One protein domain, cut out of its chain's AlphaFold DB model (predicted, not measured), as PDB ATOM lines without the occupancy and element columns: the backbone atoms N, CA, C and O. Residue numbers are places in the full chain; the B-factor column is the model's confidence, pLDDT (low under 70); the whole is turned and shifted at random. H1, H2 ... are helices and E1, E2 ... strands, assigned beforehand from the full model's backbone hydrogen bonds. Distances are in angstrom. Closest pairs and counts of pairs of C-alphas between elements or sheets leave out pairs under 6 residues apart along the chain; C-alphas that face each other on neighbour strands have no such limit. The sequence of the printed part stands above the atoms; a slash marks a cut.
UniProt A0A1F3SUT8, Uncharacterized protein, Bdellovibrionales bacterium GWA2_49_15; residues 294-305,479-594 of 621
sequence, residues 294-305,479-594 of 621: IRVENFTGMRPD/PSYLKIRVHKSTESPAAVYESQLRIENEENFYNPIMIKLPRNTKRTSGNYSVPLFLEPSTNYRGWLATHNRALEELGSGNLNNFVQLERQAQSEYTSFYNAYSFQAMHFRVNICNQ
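AT A GLANCE: This is residues 294 to 305 and 479 to 594 of the 621 residues of an uncharacterized protein of Bdellovibrionales bacterium GWA2_49_15 (UniProt A0A1F3SUT8). Two small, strongly twisted sheets of three strands, E1 E2 E5 and E4 E3 E6, stand loosely face to face, and a helical hairpin, H1 and H2, extends from one end of this two-sheet body as a long arm. The links E2 to E3 and E4 to E5 pass between the sheets at the other end. The printed part has 128 residues, with two named helices and six named strands in the order E1 E2 E3 E4 E5 H1 H2 E6; both sheets are antiparallel, in the orders E1 - E2 - E5 and E4 - E3 - E6, and the class is mixed, helices and strands. The whole is only just loose, close to extended, with a radius of gyration of the C-alphas of 20.8 A, and sheets and arm end to end make a rod of 71 by 28 by 19 A.

IN THESE COORDINATES: E1, residues 294 to 300, begins with C-alpha 294 at (183.847, 166.692, 163.969). After the cut come E2, residues 480 to 488, 25.8 A long; E3, residues 499 to 505; E4, residues 513 to 517; and E5, residues 526 to 534, 24.9 A long. H1, residues 540 to 555, measures 23.3 A, and H2, residues 559 to 581, measures 31.6 A, beginning with C-alpha 559 at (170.200, 205.136, 129.333). E6, residues 585 to 593, is 25.5 A long and ends with C-alpha 593 at (171.709, 159.028, 158.863).

HOW THE PARTS SIT: In the first sheet E2 is the inner strand. It is antiparallel to E1 at 159 degrees, with N 297 and O 483 2.8 A apart, and to E5 at 158 degrees, with N 484 and O 530 3.0 A apart, both within hydrogen-bond range. In the second sheet E3 is the inner strand, antiparallel to E6 at 158 degrees, with N 502 and O 590 at 2.8 A. E3 and E4 form a hairpin at 155 degrees, with N 515 and O 501 at 2.8 A. Between the sheets, the closest C-alphas of E4 and E5 are those of Ile 513 and Leu 534, 7.6 A apart, while E1 and E6 are apart. H1 and H2 touch as a helical hairpin, at a shallow tilt of 21 degrees, opposite ways; their closest C-alphas, those of Ala 550 and Phe 562, are 4.5 A apart. Neither helix is on either sheet. In both helices every O i to N i+4 pair is within hydrogen-bond range.

THE WHOLE: The two C-alphas farthest apart, those of Glu 491 and Gly 557, are 71.8 A apart. Residues 306 to 478 are not printed, and C-alphas 305 and 479 are 12.0 A apart across the cut. Of the links that are printed whole, none is long. The mean pLDDT of the printed part is 71.9; 52 residues are under 70, among them residues 489 to 498, 518 to 526 and 574 to 587.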
ATOM      1  N   ILE A 294     183.606 165.840 165.131       76.25
ATOM      2  CA  ILE A 294     183.847 166.692 163.969       76.25
ATOM      3  C   ILE A 294     184.339 168.039 164.469       76.25
ATOM      4  O   ILE A 294     183.645 168.726 165.216       76.25
ATOM      5  N   ARG A 295     185.528 168.441 164.022       81.44
ATOM      6  CA  ARG A 295     186.122 169.734 164.361       81.44
ATOM      7  C   ARG A 295     186.565 170.453 163.106       81.44
ATOM      8  O   ARG A 295     187.203 169.864 162.237       81.44
ATOM      9  N   VAL A 296     186.289 171.745 163.033       78.81
ATOM     10  CA  VAL A 296     186.909 172.598 162.022       78.81
ATOM     11  C   VAL A 296     188.377 172.791 162.404       78.81
ATOM     12  O   VAL A 296     188.674 173.265 163.496       78.81
ATOM     13  N   GLU A 297     189.300 172.383 161.534       79.50
ATOM     14  CA  GLU A 297     190.737 172.618 161.735       79.50
ATOM     15  C   GLU A 297     191.148 173.999 161.261       79.50
ATOM     16  O   GLU A 297     191.939 174.671 161.914       79.50
ATOM     17  N   ASN A 298     190.679 174.369 160.072       79.56
ATOM     18  CA  ASN A 298     191.061 175.604 159.422       79.56
ATOM     19  C   ASN A 298     189.933 176.071 158.510       79.56
ATOM     20  O   ASN A 298     189.311 175.267 157.813       79.56
ATOM     21  N   PHE A 299     189.722 177.375 158.482       79.44
ATOM     22  CA  PHE A 299     188.891 178.033 157.497       79.44
ATOM     23  C   PHE A 299     189.726 179.121 156.854       79.44
ATOM     24  O   PHE A 299     190.235 180.010 157.531       79.44
ATOM     25  N   THR A 300     189.873 179.051 155.541       73.19
ATOM     26  CA  THR A 300     190.407 180.177 154.787       73.19
ATOM     27  C   THR A 300     189.249 180.801 154.043       73.19
ATOM     28  O   THR A 300     188.703 180.204 153.111       73.19
ATOM     29  N   GLY A 301     188.872 181.994 154.504       66.94
ATOM     30  CA  GLY A 301     187.879 182.825 153.843       66.94
ATOM     31  C   GLY A 301     188.282 183.150 152.413       66.94
ATOM     32  O   GLY A 301     189.433 182.962 152.003       66.94
ATOM     33  N   MET A 302     187.308 183.629 151.646       62.34
ATOM     34  CA  MET A 302     187.587 184.173 150.325       62.34
ATOM     35  C   MET A 302     188.602 185.305 150.491       62.34
ATOM     36  O   MET A 302     188.393 186.209 151.298       62.34
ATOM     37  N   ARG A 303     189.731 185.231 149.787       57.03
ATOM     38  CA  ARG A 303     190.669 186.351 149.761       57.03
ATOM     39  C   ARG A 303     190.291 187.260 148.602       57.03
ATOM     40  O   ARG A 303     190.221 186.766 147.475       57.03
ATOM     41  N   PRO A 304     190.054 188.560 148.838       48.22
ATOM     42  CA  PRO A 304     190.380 189.509 147.804       48.22
ATOM     43  C   PRO A 304     191.853 189.495 147.597       48.22
ATOM     44  O   PRO A 304     192.595 189.887 148.489       48.22
ATOM     45  N   ASP A 305     192.243 189.211 146.385       46.47
ATOM     46  CA  ASP A 305     193.465 189.789 145.902       46.47
ATOM     47  C   ASP A 305     193.038 190.554 144.651       46.47
ATOM     48  O   ASP A 305     192.831 189.961 143.608       46.47
ATOM     49  N   PRO A 479     188.413 179.951 145.911       57.31
ATOM     50  CA  PRO A 479     187.198 179.592 146.623       57.31
ATOM     51  C   PRO A 479     187.533 179.418 148.101       57.31
ATOM     52  O   PRO A 479     188.608 178.917 148.451       57.31
ATOM     53  N   SER A 480     186.621 179.843 148.972       67.31
ATOM     54  CA  SER A 480     186.788 179.617 150.403       67.31
ATOM     55  C   SER A 480     186.923 178.122 150.641       67.31
ATOM     56  O   SER A 480     186.166 177.334 150.070       67.31
ATOM     57  N   TYR A 481     187.893 177.723 151.458       75.62
ATOM     58  CA  TYR A 481     188.073 176.317 151.785       75.62
ATOM     59  C   TYR A 481     187.961 176.091 153.288       75.62
ATOM     60  O   TYR A 481     188.514 176.829 154.108       75.62
ATOM     61  N   LEU A 482     187.229 175.041 153.639       75.62
ATOM     62  CA  LEU A 482     186.988 174.594 154.997       75.62
ATOM     63  C   LEU A 482     187.664 173.236 155.176       75.62
ATOM     64  O   LEU A 482     187.354 172.276 154.475       75.62
ATOM     65  N   LYS A 483     188.612 173.149 156.106       77.31
ATOM     66  CA  LYS A 483     189.290 171.901 156.454       77.31
ATOM     67  C   LYS A 483     188.677 171.350 157.733       77.31
ATOM     68  O   LYS A 483     188.811 171.953 158.797       77.31
ATOM     69  N   ILE A 484     188.021 170.200 157.632       77.00
ATOM     70  CA  ILE A 484     187.355 169.552 158.767       77.00
ATOM     71  C   ILE A 484     188.128 168.304 159.164       77.00
ATOM     72  O   ILE A 484     188.388 167.455 158.317       77.00
ATOM     73  N   ARG A 485     188.458 168.168 160.450       78.88
ATOM     74  CA  ARG A 485     188.946 166.927 161.055       78.88
ATOM     75  C   ARG A 485     187.763 166.125 161.556       78.88
ATOM     76  O   ARG A 485     186.971 166.614 162.355       78.88
ATOM     77  N   VAL A 486     187.700 164.872 161.137       79.31
ATOM     78  CA  VAL A 486     186.740 163.902 161.652       79.31
ATOM     79  C   VAL A 486     187.508 162.849 162.441       79.31
ATOM     80  O   VAL A 486     188.352 162.138 161.889       79.31
ATOM     81  N   HIS A 487     187.244 162.777 163.741       79.50
ATOM     82  CA  HIS A 487     187.822 161.795 164.644       79.50
ATOM     83  C   HIS A 487     186.885 160.593 164.784       79.50
ATOM     84  O   HIS A 487     185.721 160.718 165.176       79.50
ATOM     85  N   LYS A 488     187.409 159.411 164.461       71.94
ATOM     86  CA  LYS A 488     186.708 158.134 164.622       71.94
ATOM     87  C   LYS A 488     187.057 157.519 165.977       71.94
ATOM     88  O   LYS A 488     188.201 157.110 166.177       71.94
ATOM     89  N   SER A 489     186.072 157.407 166.870       67.81
ATOM     90  CA  SER A 489     186.224 156.650 168.119       67.81
ATOM     91  C   SER A 489     186.035 155.149 167.873       67.81
ATOM     92  O   SER A 489     185.097 154.733 167.192       67.81
ATOM     93  N   THR A 490     186.926 154.331 168.440       61.31
ATOM     94  CA  THR A 490     186.847 152.858 168.440       61.31
ATOM     95  C   THR A 490     185.858 152.301 169.454       61.31
ATOM     96  O   THR A 490     185.519 151.122 169.381       61.31
ATOM     97  N   GLU A 491     185.416 153.123 170.405       61.44
ATOM     98  CA  GLU A 491     184.627 152.673 171.556       61.44
ATOM     99  C   GLU A 491     183.135 152.575 171.260       61.44
ATOM    100  O   GLU A 491     182.393 151.982 172.040       61.44
ATOM    101  N   SER A 492     182.688 153.102 170.117       56.25
ATOM    102  CA  SER A 492     181.301 152.957 169.720       56.25
ATOM    103  C   SER A 492     181.134 152.021 168.531       56.25
ATOM    104  O   SER A 492     181.624 152.312 167.436       56.25
ATOM    105  N   PRO A 493     180.374 150.925 168.695       53.31
ATOM    106  CA  PRO A 493     179.958 150.068 167.599       53.31
ATOM    107  C   PRO A 493     178.878 150.721 166.720       53.31
ATOM    108  O   PRO A 493     178.210 149.986 165.990       53.31
ATOM    109  N   ALA A 494     178.695 152.055 166.791       49.59
ATOM    110  CA  ALA A 494     177.733 152.821 166.008       49.59
ATOM    111  C   ALA A 494     177.730 152.316 164.564       49.59
ATOM    112  O   ALA A 494     178.719 152.375 163.829       49.59
ATOM    113  N   ALA A 495     176.611 151.675 164.256       49.44
ATOM    114  CA  ALA A 495     176.433 150.773 163.149       49.44
ATOM    115  C   ALA A 495     176.773 151.434 161.811       49.44
ATOM    116  O   ALA A 495     176.398 152.577 161.588       49.44
ATOM    117  N   VAL A 496     177.502 150.679 160.974       52.62
ATOM    118  CA  VAL A 496     177.343 150.308 159.540       52.62
ATOM    119  C   VAL A 496     176.696 151.289 158.535       52.62
ATOM    120  O   VAL A 496     176.773 151.048 157.332       52.62
ATOM    121  N   TYR A 497     176.094 152.392 158.949       57.94
ATOM    122  CA  TYR A 497     175.333 153.278 158.090       57.94
ATOM    123  C   TYR A 497     176.215 154.357 157.466       57.94
ATOM    124  O   TYR A 497     177.149 154.882 158.077       57.94
ATOM    125  N   GLU A 498     175.907 154.681 156.213       63.72
ATOM    126  CA  GLU A 498     176.423 155.880 155.565       63.72
ATOM    127  C   GLU A 498     175.799 157.093 156.257       63.72
ATOM    128  O   GLU A 498     174.579 157.270 156.257       63.72
ATOM    129  N   SER A 499     176.645 157.906 156.883       70.00
ATOM    130  CA  SER A 499     176.255 159.211 157.410       70.00
ATOM    131  C   SER A 499     176.597 160.280 156.380       70.00
ATOM    132  O   SER A 499     177.634 160.222 155.713       70.00
ATOM    133  N   GLN A 500     175.702 161.249 156.229       79.06
ATOM    134  CA  GLN A 500     175.945 162.441 155.432       79.06
ATOM    135  C   GLN A 500     176.144 163.627 156.363       79.06
ATOM    136  O   GLN A 500     175.352 163.858 157.274       79.06
ATOM    137  N   LEU A 501     177.216 164.368 156.129       78.31
ATOM    138  CA  LEU A 501     177.493 165.635 156.771       78.31
ATOM    139  C   LEU A 501     176.919 166.748 155.899       78.31
ATOM    140  O   LEU A 501     177.394 166.941 154.779       78.31
ATOM    141  N   ARG A 502     175.913 167.462 156.399       84.81
ATOM    142  CA  ARG A 502     175.388 168.680 155.783       84.81
ATOM    143  C   ARG A 502     176.016 169.881 156.469       84.81
ATOM    144  O   ARG A 502     175.867 170.040 157.678       84.81
ATOM    145  N   ILE A 503     176.716 170.705 155.704       79.31
ATOM    146  CA  ILE A 503     177.334 171.937 156.191       79.31
ATOM    147  C   ILE A 503     176.587 173.098 155.571       79.31
ATOM    148  O   ILE A 503     176.507 173.203 154.347       79.31
ATOM    149  N   GLU A 504     176.057 173.958 156.424       84.44
ATOM    150  CA  GLU A 504     175.310 175.143 156.032       84.44
ATOM    151  C   GLU A 504     175.917 176.363 156.697       84.44
ATOM    152  O   GLU A 504     176.356 176.309 157.845       84.44
ATOM    153  N   ASN A 505     175.925 177.471 155.973       82.94
ATOM    154  CA  ASN A 505     176.240 178.770 156.532       82.94
ATOM    155  C   ASN A 505     174.921 179.425 156.984       82.94
ATOM    156  O   ASN A 505     173.990 179.504 156.181       82.94
ATOM    157  N   GLU A 506     174.810 179.852 158.250       75.19
ATOM    158  CA  GLU A 506     173.551 180.417 158.785       75.19
ATOM    159  C   GLU A 506     173.134 181.702 158.053       75.19
ATOM    160  O   GLU A 506     171.945 182.006 157.944       75.19
ATOM    161  N   GLU A 507     174.109 182.426 157.510       76.12
ATOM    162  CA  GLU A 507     173.919 183.650 156.741       76.12
ATOM    163  C   GLU A 507     173.579 183.394 155.257       76.12
ATOM    164  O   GLU A 507     173.318 184.337 154.511       76.12
ATOM    165  N   ASN A 508     173.520 182.125 154.826       77.06
ATOM    166  CA  ASN A 508     173.299 181.693 153.442       77.06
ATOM    167  C   ASN A 508     174.292 182.290 152.431       77.06
ATOM    168  O   ASN A 508     173.942 182.477 151.269       77.06
ATOM    169  N   PHE A 509     175.532 182.576 152.834       72.62
ATOM    170  CA  PHE A 509     176.582 183.054 151.925       72.62
ATOM    171  C   PHE A 509     177.129 181.967 151.000       72.62
ATOM    172  O   PHE A 509     177.657 182.273 149.933       72.62
ATOM    173  N   TYR A 510     176.987 180.701 151.391       79.38
ATOM    174  CA  TYR A 510     177.474 179.547 150.644       79.38
ATOM    175  C   TYR A 510     176.364 178.529 150.437       79.38
ATOM    176  O   TYR A 510     175.507 178.347 151.307       79.38
ATOM    177  N   ASN A 511     176.411 177.837 149.301       83.62
ATOM    178  CA  ASN A 511     175.542 176.701 149.039       83.62
ATOM    179  C   ASN A 511     175.807 175.589 150.074       83.62
ATOM    180  O   ASN A 511     176.970 175.319 150.397       83.62
ATOM    181  N   PRO A 512     174.759 174.918 150.590       85.25
ATOM    182  CA  PRO A 512     174.923 173.776 151.478       85.25
ATOM    183  C   PRO A 512     175.773 172.675 150.840       85.25
ATOM    184  O   PRO A 512     175.529 172.274 149.701       85.25
ATOM    185  N   ILE A 513     176.731 172.134 151.593       81.81
ATOM    186  CA  ILE A 513     177.575 171.024 151.132       81.81
ATOM    187  C   ILE A 513     177.146 169.738 151.822       81.81
ATOM    188  O   ILE A 513     177.059 169.683 153.048       81.81
ATOM    189  N   MET A 514     176.943 168.689 151.026       81.88
ATOM    190  CA  MET A 514     176.662 167.334 151.496       81.88
ATOM    191  C   MET A 514     177.892 166.447 151.291       81.88
ATOM    192  O   MET A 514     178.304 166.208 150.157       81.88
ATOM    193  N   ILE A 515     178.468 165.917 152.371       76.75
ATOM    194  CA  ILE A 515     179.623 165.007 152.307       76.75
ATOM    195  C   ILE A 515     179.206 163.647 152.829       76.75
ATOM    196  O   ILE A 515     178.748 163.517 153.962       76.75
ATOM    197  N   LYS A 516     179.416 162.605 152.030       77.25
ATOM    198  CA  LYS A 516     179.290 161.229 152.512       77.25
ATOM    199  C   LYS A 516     180.502 160.902 153.378       77.25
ATOM    200  O   LYS A 516     181.630 160.910 152.886       77.25
ATOM    201  N   LEU A 517     180.278 160.617 154.656       72.56
ATOM    202  CA  LEU A 517     181.345 160.168 155.538       72.56
ATOM    203  C   LEU A 517     181.619 158.680 155.269       72.56
ATOM    204  O   LEU A 517     180.679 157.882 155.193       72.56
ATOM    205  N   PRO A 518     182.891 158.275 155.108       65.25
ATOM    206  CA  PRO A 518     183.230 156.885 154.848       65.25
ATOM    207  C   PRO A 518     182.780 156.005 156.013       65.25
ATOM    208  O   PRO A 518     183.049 156.323 157.177       65.25
ATOM    209  N   ARG A 519     182.138 154.874 155.681       67.50
ATOM    210  CA  ARG A 519     181.638 153.905 156.665       67.50
ATOM    211  C   ARG A 519     182.719 153.577 157.689       67.50
ATOM    212  O   ARG A 519     183.900 153.416 157.360       67.50
ATOM    213  N   ASN A 520     182.301 153.458 158.940       59.84
ATOM    214  CA  ASN A 520     183.189 153.055 160.012       59.84
ATOM    215  C   ASN A 520     183.439 151.542 159.891       59.84
ATOM    216  O   ASN A 520     182.658 150.722 160.373       59.84
ATOM    217  N   THR A 521     184.485 151.148 159.162       57.66
ATOM    218  CA  THR A 521     184.906 149.746 159.118       57.66
ATOM    219  C   THR A 521     185.509 149.396 160.476       57.66
ATOM    220  O   THR A 521     186.364 150.113 161.004       57.66
ATOM    221  N   LYS A 522     185.010 148.313 161.087       56.06
ATOM    222  CA  LYS A 522     185.444 147.857 162.415       56.06
ATOM    223  C   LYS A 522     186.981 147.801 162.449       56.06
ATOM    224  O   LYS A 522     187.562 147.120 161.610       56.06
ATOM    225  N   ARG A 523     187.596 148.461 163.448       56.91
ATOM    226  CA  ARG A 523     189.049 148.513 163.769       56.91
ATOM    227  C   ARG A 523     189.890 149.671 163.206       56.91
ATOM    228  O   ARG A 523     191.108 149.610 163.336       56.91
ATOM    229  N   THR A 524     189.306 150.735 162.657       53.75
ATOM    230  CA  THR A 524     190.089 151.935 162.291       53.75
ATOM    231  C   THR A 524     189.748 153.124 163.197       53.75
ATOM    232  O   THR A 524     188.748 153.805 162.988       53.75
ATOM    233  N   SER A 525     190.569 153.377 164.225       60.72
ATOM    234  CA  SER A 525     190.655 154.713 164.834       60.72
ATOM    235  C   SER A 525     191.541 155.586 163.959       60.72
ATOM    236  O   SER A 525     192.526 155.127 163.378       60.72
ATOM    237  N   GLY A 526     191.185 156.857 163.838       67.31
ATOM    238  CA  GLY A 526     191.980 157.784 163.054       67.31
ATOM    239  C   GLY A 526     191.325 159.143 162.921       67.31
ATOM    240  O   GLY A 526     190.108 159.290 163.054       67.31
ATOM    241  N   ASN A 527     192.170 160.125 162.641       73.69
ATOM    242  CA  ASN A 527     191.755 161.441 162.199       73.69
ATOM    243  C   ASN A 527     191.902 161.477 160.683       73.69
ATOM    244  O   ASN A 527     192.963 161.128 160.165       73.69
ATOM    245  N   TYR A 528     190.868 161.919 159.984       69.00
ATOM    246  CA  TYR A 528     190.996 162.285 158.580       69.00
ATOM    247  C   TYR A 528     190.546 163.727 158.400       69.00
ATOM    248  O   TYR A 528     189.583 164.170 159.030       69.00
ATOM    249  N   SER A 529     191.287 164.463 157.574       69.38
ATOM    250  CA  SER A 529     190.953 165.835 157.217       69.38
ATOM    251  C   SER A 529     190.297 165.854 155.845       69.38
ATOM    252  O   SER A 529     190.869 165.342 154.885       69.38
ATOM    253  N   VAL A 530     189.123 166.469 155.746       67.44
ATOM    254  CA  VAL A 530     188.419 166.668 154.478       67.44
ATOM    255  C   VAL A 530     188.523 168.148 154.104       67.44
ATOM    256  O   VAL A 530     188.020 168.985 154.860       67.44
ATOM    257  N   PRO A 531     189.200 168.501 152.996       71.06
ATOM    258  CA  PRO A 531     189.129 169.842 152.441       71.06
ATOM    259  C   PRO A 531     187.810 170.005 151.682       71.06
ATOM    260  O   PRO A 531     187.443 169.162 150.864       71.06
ATOM    261  N   LEU A 532     187.103 171.092 151.956       70.19
ATOM    262  CA  LEU A 532     185.815 171.407 151.355       70.19
ATOM    263  C   LEU A 532     185.902 172.768 150.700       70.19
ATOM    264  O   LEU A 532     186.250 173.737 151.365       70.19
ATOM    265  N   PHE A 533     185.571 172.841 149.420       73.81
ATOM    266  CA  PHE A 533     185.483 174.104 148.704       73.81
ATOM    267  C   PHE A 533     184.054 174.620 148.818       73.81
ATOM    268  O   PHE A 533     183.116 173.927 148.428       73.81
ATOM    269  N   LEU A 534     183.897 175.806 149.396       74.69
ATOM    270  CA  LEU A 534     182.601 176.440 149.559       74.69
ATOM    271  C   LEU A 534     182.265 177.231 148.298       74.69
ATOM    272  O   LEU A 534     183.001 178.138 147.902       74.69
ATOM    273  N   GLU A 535     181.143 176.884 147.679       73.12
ATOM    274  CA  GLU A 535     180.595 177.635 146.557       73.12
ATOM    275  C   GLU A 535     179.707 178.763 147.096       73.12
ATOM    276  O   GLU A 535     178.799 178.482 147.883       73.12
ATOM    277  N   PRO A 536     179.955 180.032 146.729       72.62
ATOM    278  CA  PRO A 536     179.091 181.134 147.130       72.62
ATOM    279  C   PRO A 536     177.662 180.916 146.626       72.62
ATOM    280  O   PRO A 536     177.459 180.506 145.484       72.62
ATOM    281  N   SER A 537     176.668 181.233 147.449       75.69
ATOM    282  CA  SER A 537     175.256 181.177 147.047       75.69
ATOM    283  C   SER A 537     174.916 182.223 145.981       75.69
ATOM    284  O   SER A 537     174.023 182.028 145.157       75.69
ATOM    285  N   THR A 538     175.654 183.335 145.969       70.44
ATOM    286  CA  THR A 538     175.554 184.381 144.954       70.44
ATOM    287  C   THR A 538     176.537 184.118 143.822       70.44
ATOM    288  O   THR A 538     177.752 184.089 144.031       70.44
ATOM    289  N   ASN A 539     176.025 183.987 142.601       69.31
ATOM    290  CA  ASN A 539     176.856 183.807 141.420       69.31
ATOM    291  C   ASN A 539     177.595 185.115 141.087       69.31
ATOM    292  O   ASN A 539     177.008 186.033 140.519       69.31
ATOM    293  N   TYR A 540     178.894 185.189 141.385       66.75
ATOM    294  CA  TYR A 540     179.731 186.340 141.022       66.75
ATOM    295  C   TYR A 540     179.737 186.610 139.503       66.75
ATOM    296  O   TYR A 540     179.874 187.753 139.069       66.75
ATOM    297  N   ARG A 541     179.544 185.568 138.679       64.69
ATOM    298  CA  ARG A 541     179.400 185.719 137.223       64.69
ATOM    299  C   ARG A 541     178.065 186.346 136.843       64.69
ATOM    300  O   ARG A 541     177.982 186.941 135.779       64.69
ATOM    301  N   GLY A 542     177.052 186.222 137.702       70.81
ATOM    302  CA  GLY A 542     175.777 186.924 137.567       70.81
ATOM    303  C   GLY A 542     175.999 188.431 137.563       70.81
ATOM    304  O   GLY A 542     175.659 189.073 136.576       70.81
ATOM    305  N   TRP A 543     176.714 188.943 138.570       78.56
ATOM    306  CA  TRP A 543     177.089 190.358 138.643       78.56
ATOM    307  C   TRP A 543     177.808 190.835 137.378       78.56
ATOM    308  O   TRP A 543     177.378 191.801 136.750       78.56
ATOM    309  N   LEU A 544     178.872 190.135 136.976       69.56
ATOM    310  CA  LEU A 544     179.675 190.523 135.814       69.56
ATOM    311  C   LEU A 544     178.852 190.491 134.516       69.56
ATOM    312  O   LEU A 544     178.961 191.391 133.688       69.56
ATOM    313  N   ALA A 545     177.990 189.486 134.345       74.94
ATOM    314  CA  ALA A 545     177.106 189.389 133.186       74.94
ATOM    315  C   ALA A 545     176.017 190.477 133.175       74.94
ATOM    316  O   ALA A 545     175.590 190.899 132.098       74.94
ATOM    317  N   THR A 546     175.540 190.909 134.345       78.69
ATOM    318  CA  THR A 546     174.586 192.020 134.483       78.69
ATOM    319  C   THR A 546     175.264 193.356 134.170       78.69
ATOM    320  O   THR A 546     174.704 194.160 133.430       78.69
ATOM    321  N   HIS A 547     176.494 193.559 134.651       78.62
ATOM    322  CA  HIS A 547     177.302 194.745 134.363       78.62
ATOM    323  C   HIS A 547     177.653 194.862 132.870       78.62
ATOM    324  O   HIS A 547     177.419 195.901 132.260       78.62
ATOM    325  N   ASN A 548     178.112 193.778 132.234       74.25
ATOM    326  CA  ASN A 548     178.426 193.791 130.800       74.25
ATOM    327  C   ASN A 548     177.193 194.121 129.941       74.25
ATOM    328  O   ASN A 548     177.287 194.932 129.023       74.25
ATOM    329  N   ARG A 549     176.017 193.578 130.288       86.12
ATOM    330  CA  ARG A 549     174.750 193.958 129.636       86.12
ATOM    331  C   ARG A 549     174.397 195.428 129.847       86.12
ATOM    332  O   ARG A 549     173.857 196.054 128.943       86.12
ATOM    333  N   ALA A 550     174.700 195.995 131.015       79.56
ATOM    334  CA  ALA A 550     174.510 197.424 131.239       79.56
ATOM    335  C   ALA A 550     175.379 198.246 130.269       79.56
ATOM    336  O   ALA A 550     174.876 199.170 129.629       79.56
ATOM    337  N   LEU A 551     176.652 197.880 130.096       74.50
ATOM    338  CA  LEU A 551     177.562 198.553 129.162       74.50
ATOM    339  C   LEU A 551     177.109 198.438 127.695       74.50
ATOM    340  O   LEU A 551     177.228 199.408 126.945       74.50
ATOM    341  N   GLU A 552     176.537 197.303 127.289       85.62
ATOM    342  CA  GLU A 552     175.922 197.142 125.961       85.62
ATOM    343  C   GLU A 552     174.742 198.112 125.754       85.62
ATOM    344  O   GLU A 552     174.649 198.766 124.713       85.62
ATOM    345  N   GLU A 553     173.874 198.270 126.760       90.50
ATOM    346  CA  GLU A 553     172.756 199.230 126.726       90.50
ATOM    347  C   GLU A 553     173.235 200.691 126.731       90.50
ATOM    348  O   GLU A 553     172.600 201.565 126.137       90.50
ATOM    349  N   LEU A 554     174.381 200.975 127.357       76.56
ATOM    350  CA  LEU A 554     175.020 202.288 127.262       76.56
ATOM    351  C   LEU A 554     175.508 202.557 125.829       76.56
ATOM    352  O   LEU A 554     175.266 203.642 125.298       76.56
ATOM    353  N   GLY A 555     176.130 201.564 125.186       71.50
ATOM    354  CA  GLY A 555     176.577 201.644 123.791       71.50
ATOM    355  C   GLY A 555     175.432 201.795 122.784       71.50
ATOM    356  O   GLY A 555     175.604 202.447 121.754       71.50
ATOM    357  N   SER A 556     174.247 201.260 123.092       89.62
ATOM    358  CA  SER A 556     173.037 201.417 122.270       89.62
ATOM    359  C   SER A 556     172.284 202.738 122.512       89.62
ATOM    360  O   SER A 556     171.322 203.039 121.802       89.62
ATOM    361  N   GLY A 557     172.709 203.544 123.495       85.69
ATOM    362  CA  GLY A 557     172.061 204.805 123.874       85.69
ATOM    363  C   GLY A 557     170.830 204.645 124.778       85.69
ATOM    364  O   GLY A 557     170.126 205.623 125.048       85.69
ATOM    365  N   ASN A 558     170.558 203.441 125.285       93.38
ATOM    366  CA  ASN A 558     169.415 203.153 126.145       93.38
ATOM    367  C   ASN A 558     169.732 203.394 127.632       93.38
ATOM    368  O   ASN A 558     169.857 202.482 128.455       93.38
ATOM    369  N   LEU A 559     169.821 204.676 127.990       85.75
ATOM    370  CA  LEU A 559     170.200 205.136 129.333       85.75
ATOM    371  C   LEU A 559     169.300 204.595 130.462       85.75
ATOM    372  O   LEU A 559     169.771 204.390 131.579       85.75
ATOM    373  N   ASN A 560     168.014 204.347 130.196       89.50
ATOM    374  CA  ASN A 560     167.088 203.841 131.213       89.50
ATOM    375  C   ASN A 560     167.380 202.381 131.583       89.50
ATOM    376  O   ASN A 560     167.396 202.052 132.772       89.50
ATOM    377  N   ASN A 561     167.640 201.525 130.590       90.00
ATOM    378  CA  ASN A 561     168.011 200.131 130.839       90.00
ATOM    379  C   ASN A 561     169.390 200.035 131.491       90.00
ATOM    380  O   ASN A 561     169.540 199.286 132.455       90.00
ATOM    381  N   PHE A 562     170.354 200.849 131.045       88.19
ATOM    382  CA  PHE A 562     171.671 200.946 131.680       88.19
ATOM    383  C   PHE A 562     171.556 201.209 133.189       88.19
ATOM    384  O   PHE A 562     172.074 200.439 133.994       88.19
ATOM    385  N   VAL A 563     170.809 202.243 133.599       87.12
ATOM    386  CA  VAL A 563     170.660 202.596 135.025       87.12
ATOM    387  C   VAL A 563     169.983 201.482 135.833       87.12
ATOM    388  O   VAL A 563     170.324 201.276 137.000       87.12
ATOM    389  N   GLN A 564     169.016 200.765 135.253       93.88
ATOM    390  CA  GLN A 564     168.366 199.640 135.935       93.88
ATOM    391  C   GLN A 564     169.316 198.453 136.113       93.88
ATOM    392  O   GLN A 564     169.419 197.923 137.223       93.88
ATOM    393  N   LEU A 565     170.033 198.077 135.052       87.88
ATOM    394  CA  LEU A 565     170.996 196.978 135.076       87.88
ATOM    395  C   LEU A 565     172.178 197.285 135.998       87.88
ATOM    396  O   LEU A 565     172.582 196.410 136.757       87.88
ATOM    397  N   GLU A 566     172.662 198.528 136.047       86.19
ATOM    398  CA  GLU A 566     173.718 198.915 136.990       86.19
ATOM    399  C   GLU A 566     173.277 198.840 138.450       86.19
ATOM    400  O   GLU A 566     174.018 198.363 139.307       86.19
ATOM    401  N   ARG A 567     172.042 199.242 138.772       85.56
ATOM    402  CA  ARG A 567     171.520 199.076 140.140       85.56
ATOM    403  C   ARG A 567     171.407 197.606 140.528       85.56
ATOM    404  O   ARG A 567     171.699 197.253 141.672       85.56
ATOM    405  N   GLN A 568     170.984 196.761 139.591       87.94
ATOM    406  CA  GLN A 568     170.937 195.320 139.801       87.94
ATOM    407  C   GLN A 568     172.349 194.756 140.009       87.94
ATOM    408  O   GLN A 568     172.578 194.064 141.004       87.94
ATOM    409  N   ALA A 569     173.302 195.118 139.149       75.12
ATOM    410  CA  ALA A 569     174.699 194.728 139.281       75.12
ATOM    411  C   ALA A 569     175.265 195.179 140.639       75.12
ATOM    412  O   ALA A 569     175.831 194.379 141.374       75.12
ATOM    413  N   GLN A 570     175.031 196.419 141.060       74.44
ATOM    414  CA  GLN A 570     175.514 196.913 142.349       74.44
ATOM    415  C   GLN A 570     174.898 196.171 143.550       74.44
ATOM    416  O   GLN A 570     175.583 195.936 144.549       74.44
ATOM    417  N   SER A 571     173.633 195.750 143.463       78.81
ATOM    418  CA  SER A 571     172.992 194.897 144.477       78.81
ATOM    419  C   SER A 571     173.611 193.493 144.529       78.81
ATOM    420  O   SER A 571     173.876 192.965 145.615       78.81
ATOM    421  N   GLU A 572     173.869 192.889 143.367       77.62
ATOM    422  CA  GLU A 572     174.533 191.583 143.244       77.62
ATOM    423  C   GLU A 572     175.977 191.651 143.770       77.62
ATOM    424  O   GLU A 572     176.382 190.810 144.575       77.62
ATOM    425  N   TYR A 573     176.709 192.712 143.421       73.81
ATOM    426  CA  TYR A 573     178.041 193.018 143.938       73.81
ATOM    427  C   TYR A 573     178.040 193.186 145.452       73.81
ATOM    428  O   TYR A 573     178.888 192.622 146.126       73.81
ATOM    429  N   THR A 574     177.087 193.937 146.008       68.44
ATOM    430  CA  THR A 574     176.999 194.161 147.460       68.44
ATOM    431  C   THR A 574     176.742 192.850 148.198       68.44
ATOM    432  O   THR A 574     177.338 192.598 149.241       68.44
ATOM    433  N   SER A 575     175.894 191.984 147.641       68.12
ATOM    434  CA  SER A 575     175.618 190.659 148.209       68.12
ATOM    435  C   SER A 575     176.864 189.768 148.177       68.12
ATOM    436  O   SER A 575     177.214 189.166 149.193       68.12
ATOM    437  N   PHE A 576     177.582 189.764 147.049       67.62
ATOM    438  CA  PHE A 576     178.867 189.080 146.906       67.62
ATOM    439  C   PHE A 576     179.931 189.642 147.864       67.62
ATOM    440  O   PHE A 576     180.578 188.882 148.576       67.62
ATOM    441  N   TYR A 577     180.072 190.968 147.942       65.19
ATOM    442  CA  TYR A 577     181.012 191.667 148.818       65.19
ATOM    443  C   TYR A 577     180.719 191.399 150.298       65.19
ATOM    444  O   TYR A 577     181.636 191.223 151.097       65.19
ATOM    445  N   ASN A 578     179.447 191.312 150.686       64.25
ATOM    446  CA  ASN A 578     179.078 190.913 152.040       64.25
ATOM    447  C   ASN A 578     179.533 189.476 152.321       64.25
ATOM    448  O   ASN A 578     180.288 189.280 153.267       64.25
ATOM    449  N   ALA A 579     179.205 188.504 151.459       62.38
ATOM    450  CA  ALA A 579     179.695 187.123 151.592       62.38
ATOM    451  C   ALA A 579     181.233 187.039 151.684       62.38
ATOM    452  O   ALA A 579     181.790 186.211 152.401       62.38
ATOM    453  N   TYR A 580     181.912 187.937 150.979       61.12
ATOM    454  CA  TYR A 580     183.361 188.060 150.910       61.12
ATOM    455  C   TYR A 580     184.010 188.747 152.132       61.12
ATOM    456  O   TYR A 580     185.125 188.394 152.512       61.12
ATOM    457  N   SER A 581     183.354 189.736 152.747       56.81
ATOM    458  CA  SER A 581     183.950 190.586 153.797       56.81
ATOM    459  C   SER A 581     183.793 190.007 155.204       56.81
ATOM    460  O   SER A 581     184.529 190.389 156.118       56.81
ATOM    461  N   PHE A 582     182.881 189.050 155.391       58.03
ATOM    462  CA  PHE A 582     182.723 188.352 156.662       58.03
ATOM    463  C   PHE A 582     183.808 187.284 156.837       58.03
ATOM    464  O   PHE A 582     183.786 186.233 156.206       58.03
ATOM    465  N   GLN A 583     184.766 187.538 157.735       52.88
ATOM    466  CA  GLN A 583     185.774 186.547 158.149       52.88
ATOM    467  C   GLN A 583     185.333 185.689 159.345       52.88
ATOM    468  O   GLN A 583     185.958 184.669 159.632       52.88
ATOM    469  N   ALA A 584     184.255 186.085 160.027       53.69
ATOM    470  CA  ALA A 584     183.580 185.282 161.037       53.69
ATOM    471  C   ALA A 584     182.291 184.732 160.425       53.69
ATOM    472  O   ALA A 584     181.456 185.498 159.949       53.69
ATOM    473  N   MET A 585     182.156 183.409 160.413       63.25
ATOM    474  CA  MET A 585     180.989 182.722 159.867       63.25
ATOM    475  C   MET A 585     180.493 181.677 160.848       63.25
ATOM    476  O   MET A 585     181.288 180.953 161.465       63.25
ATOM    477  N   HIS A 586     179.172 181.564 160.939       69.50
ATOM    478  CA  HIS A 586     178.528 180.509 161.695       69.50
ATOM    479  C   HIS A 586     178.182 179.357 160.759       69.50
ATOM    480  O   HIS A 586     177.320 179.461 159.885       69.50
ATOM    481  N   PHE A 587     178.870 178.233 160.955       69.69
ATOM    482  CA  PHE A 587     178.537 177.001 160.259       69.69
ATOM    483  C   PHE A 587     177.660 176.130 161.146       69.69
ATOM    484  O   PHE A 587     177.992 175.819 162.299       69.69
ATOM    485  N   ARG A 588     176.538 175.711 160.570       71.56
ATOM    486  CA  ARG A 588     175.700 174.651 161.098       71.56
ATOM    487  C   ARG A 588     176.113 173.344 160.446       71.56
ATOM    488  O   ARG A 588     176.154 173.233 159.222       71.56
ATOM    489  N   VAL A 589     176.427 172.361 161.276       67.62
ATOM    490  CA  VAL A 589     176.817 171.032 160.822       67.62
ATOM    491  C   VAL A 589     175.770 170.045 161.309       67.62
ATOM    492  O   VAL A 589     175.645 169.815 162.514       67.62
ATOM    493  N   ASN A 590     175.031 169.471 160.364       72.56
ATOM    494  CA  ASN A 590     174.003 168.474 160.633       72.56
ATOM    495  C   ASN A 590     174.498 167.105 160.157       72.56
ATOM    496  O   ASN A 590     174.971 166.965 159.026       72.56
ATOM    497  N   ILE A 591     174.396 166.084 161.008       68.31
ATOM    498  CA  ILE A 591     174.688 164.696 160.629       68.31
ATOM    499  C   ILE A 591     173.361 163.995 160.339       68.31
ATOM    500  O   ILE A 591     172.549 163.799 161.242       68.31
ATOM    501  N   CYS A 592     173.150 163.593 159.087       63.03
ATOM    502  CA  CYS A 592     171.968 162.847 158.663       63.03
ATOM    503  C   CYS A 592     172.329 161.370 158.452       63.03
ATOM    504  O   CYS A 592     173.189 161.044 157.630       63.03
ATOM    505  N   ASN A 593     171.647 160.462 159.153       62.75
ATOM    506  CA  ASN A 593     171.709 159.028 158.863       62.75
ATOM    507  C   ASN A 593     170.646 158.685 157.813       62.75
ATOM    508  O   ASN A 593     169.495 159.095 157.937       62.75
ATOM    509  N   GLN A 594     171.020 157.924 156.784       48.16
ATOM    510  CA  GLN A 594     170.228 157.713 155.562       48.16
ATOM    511  C   GLN A 594     168.878 156.968 155.737       48.16
ATOM    512  O   GLN A 594     168.195 156.725 154.750       48.16
TER     513      GLN A 594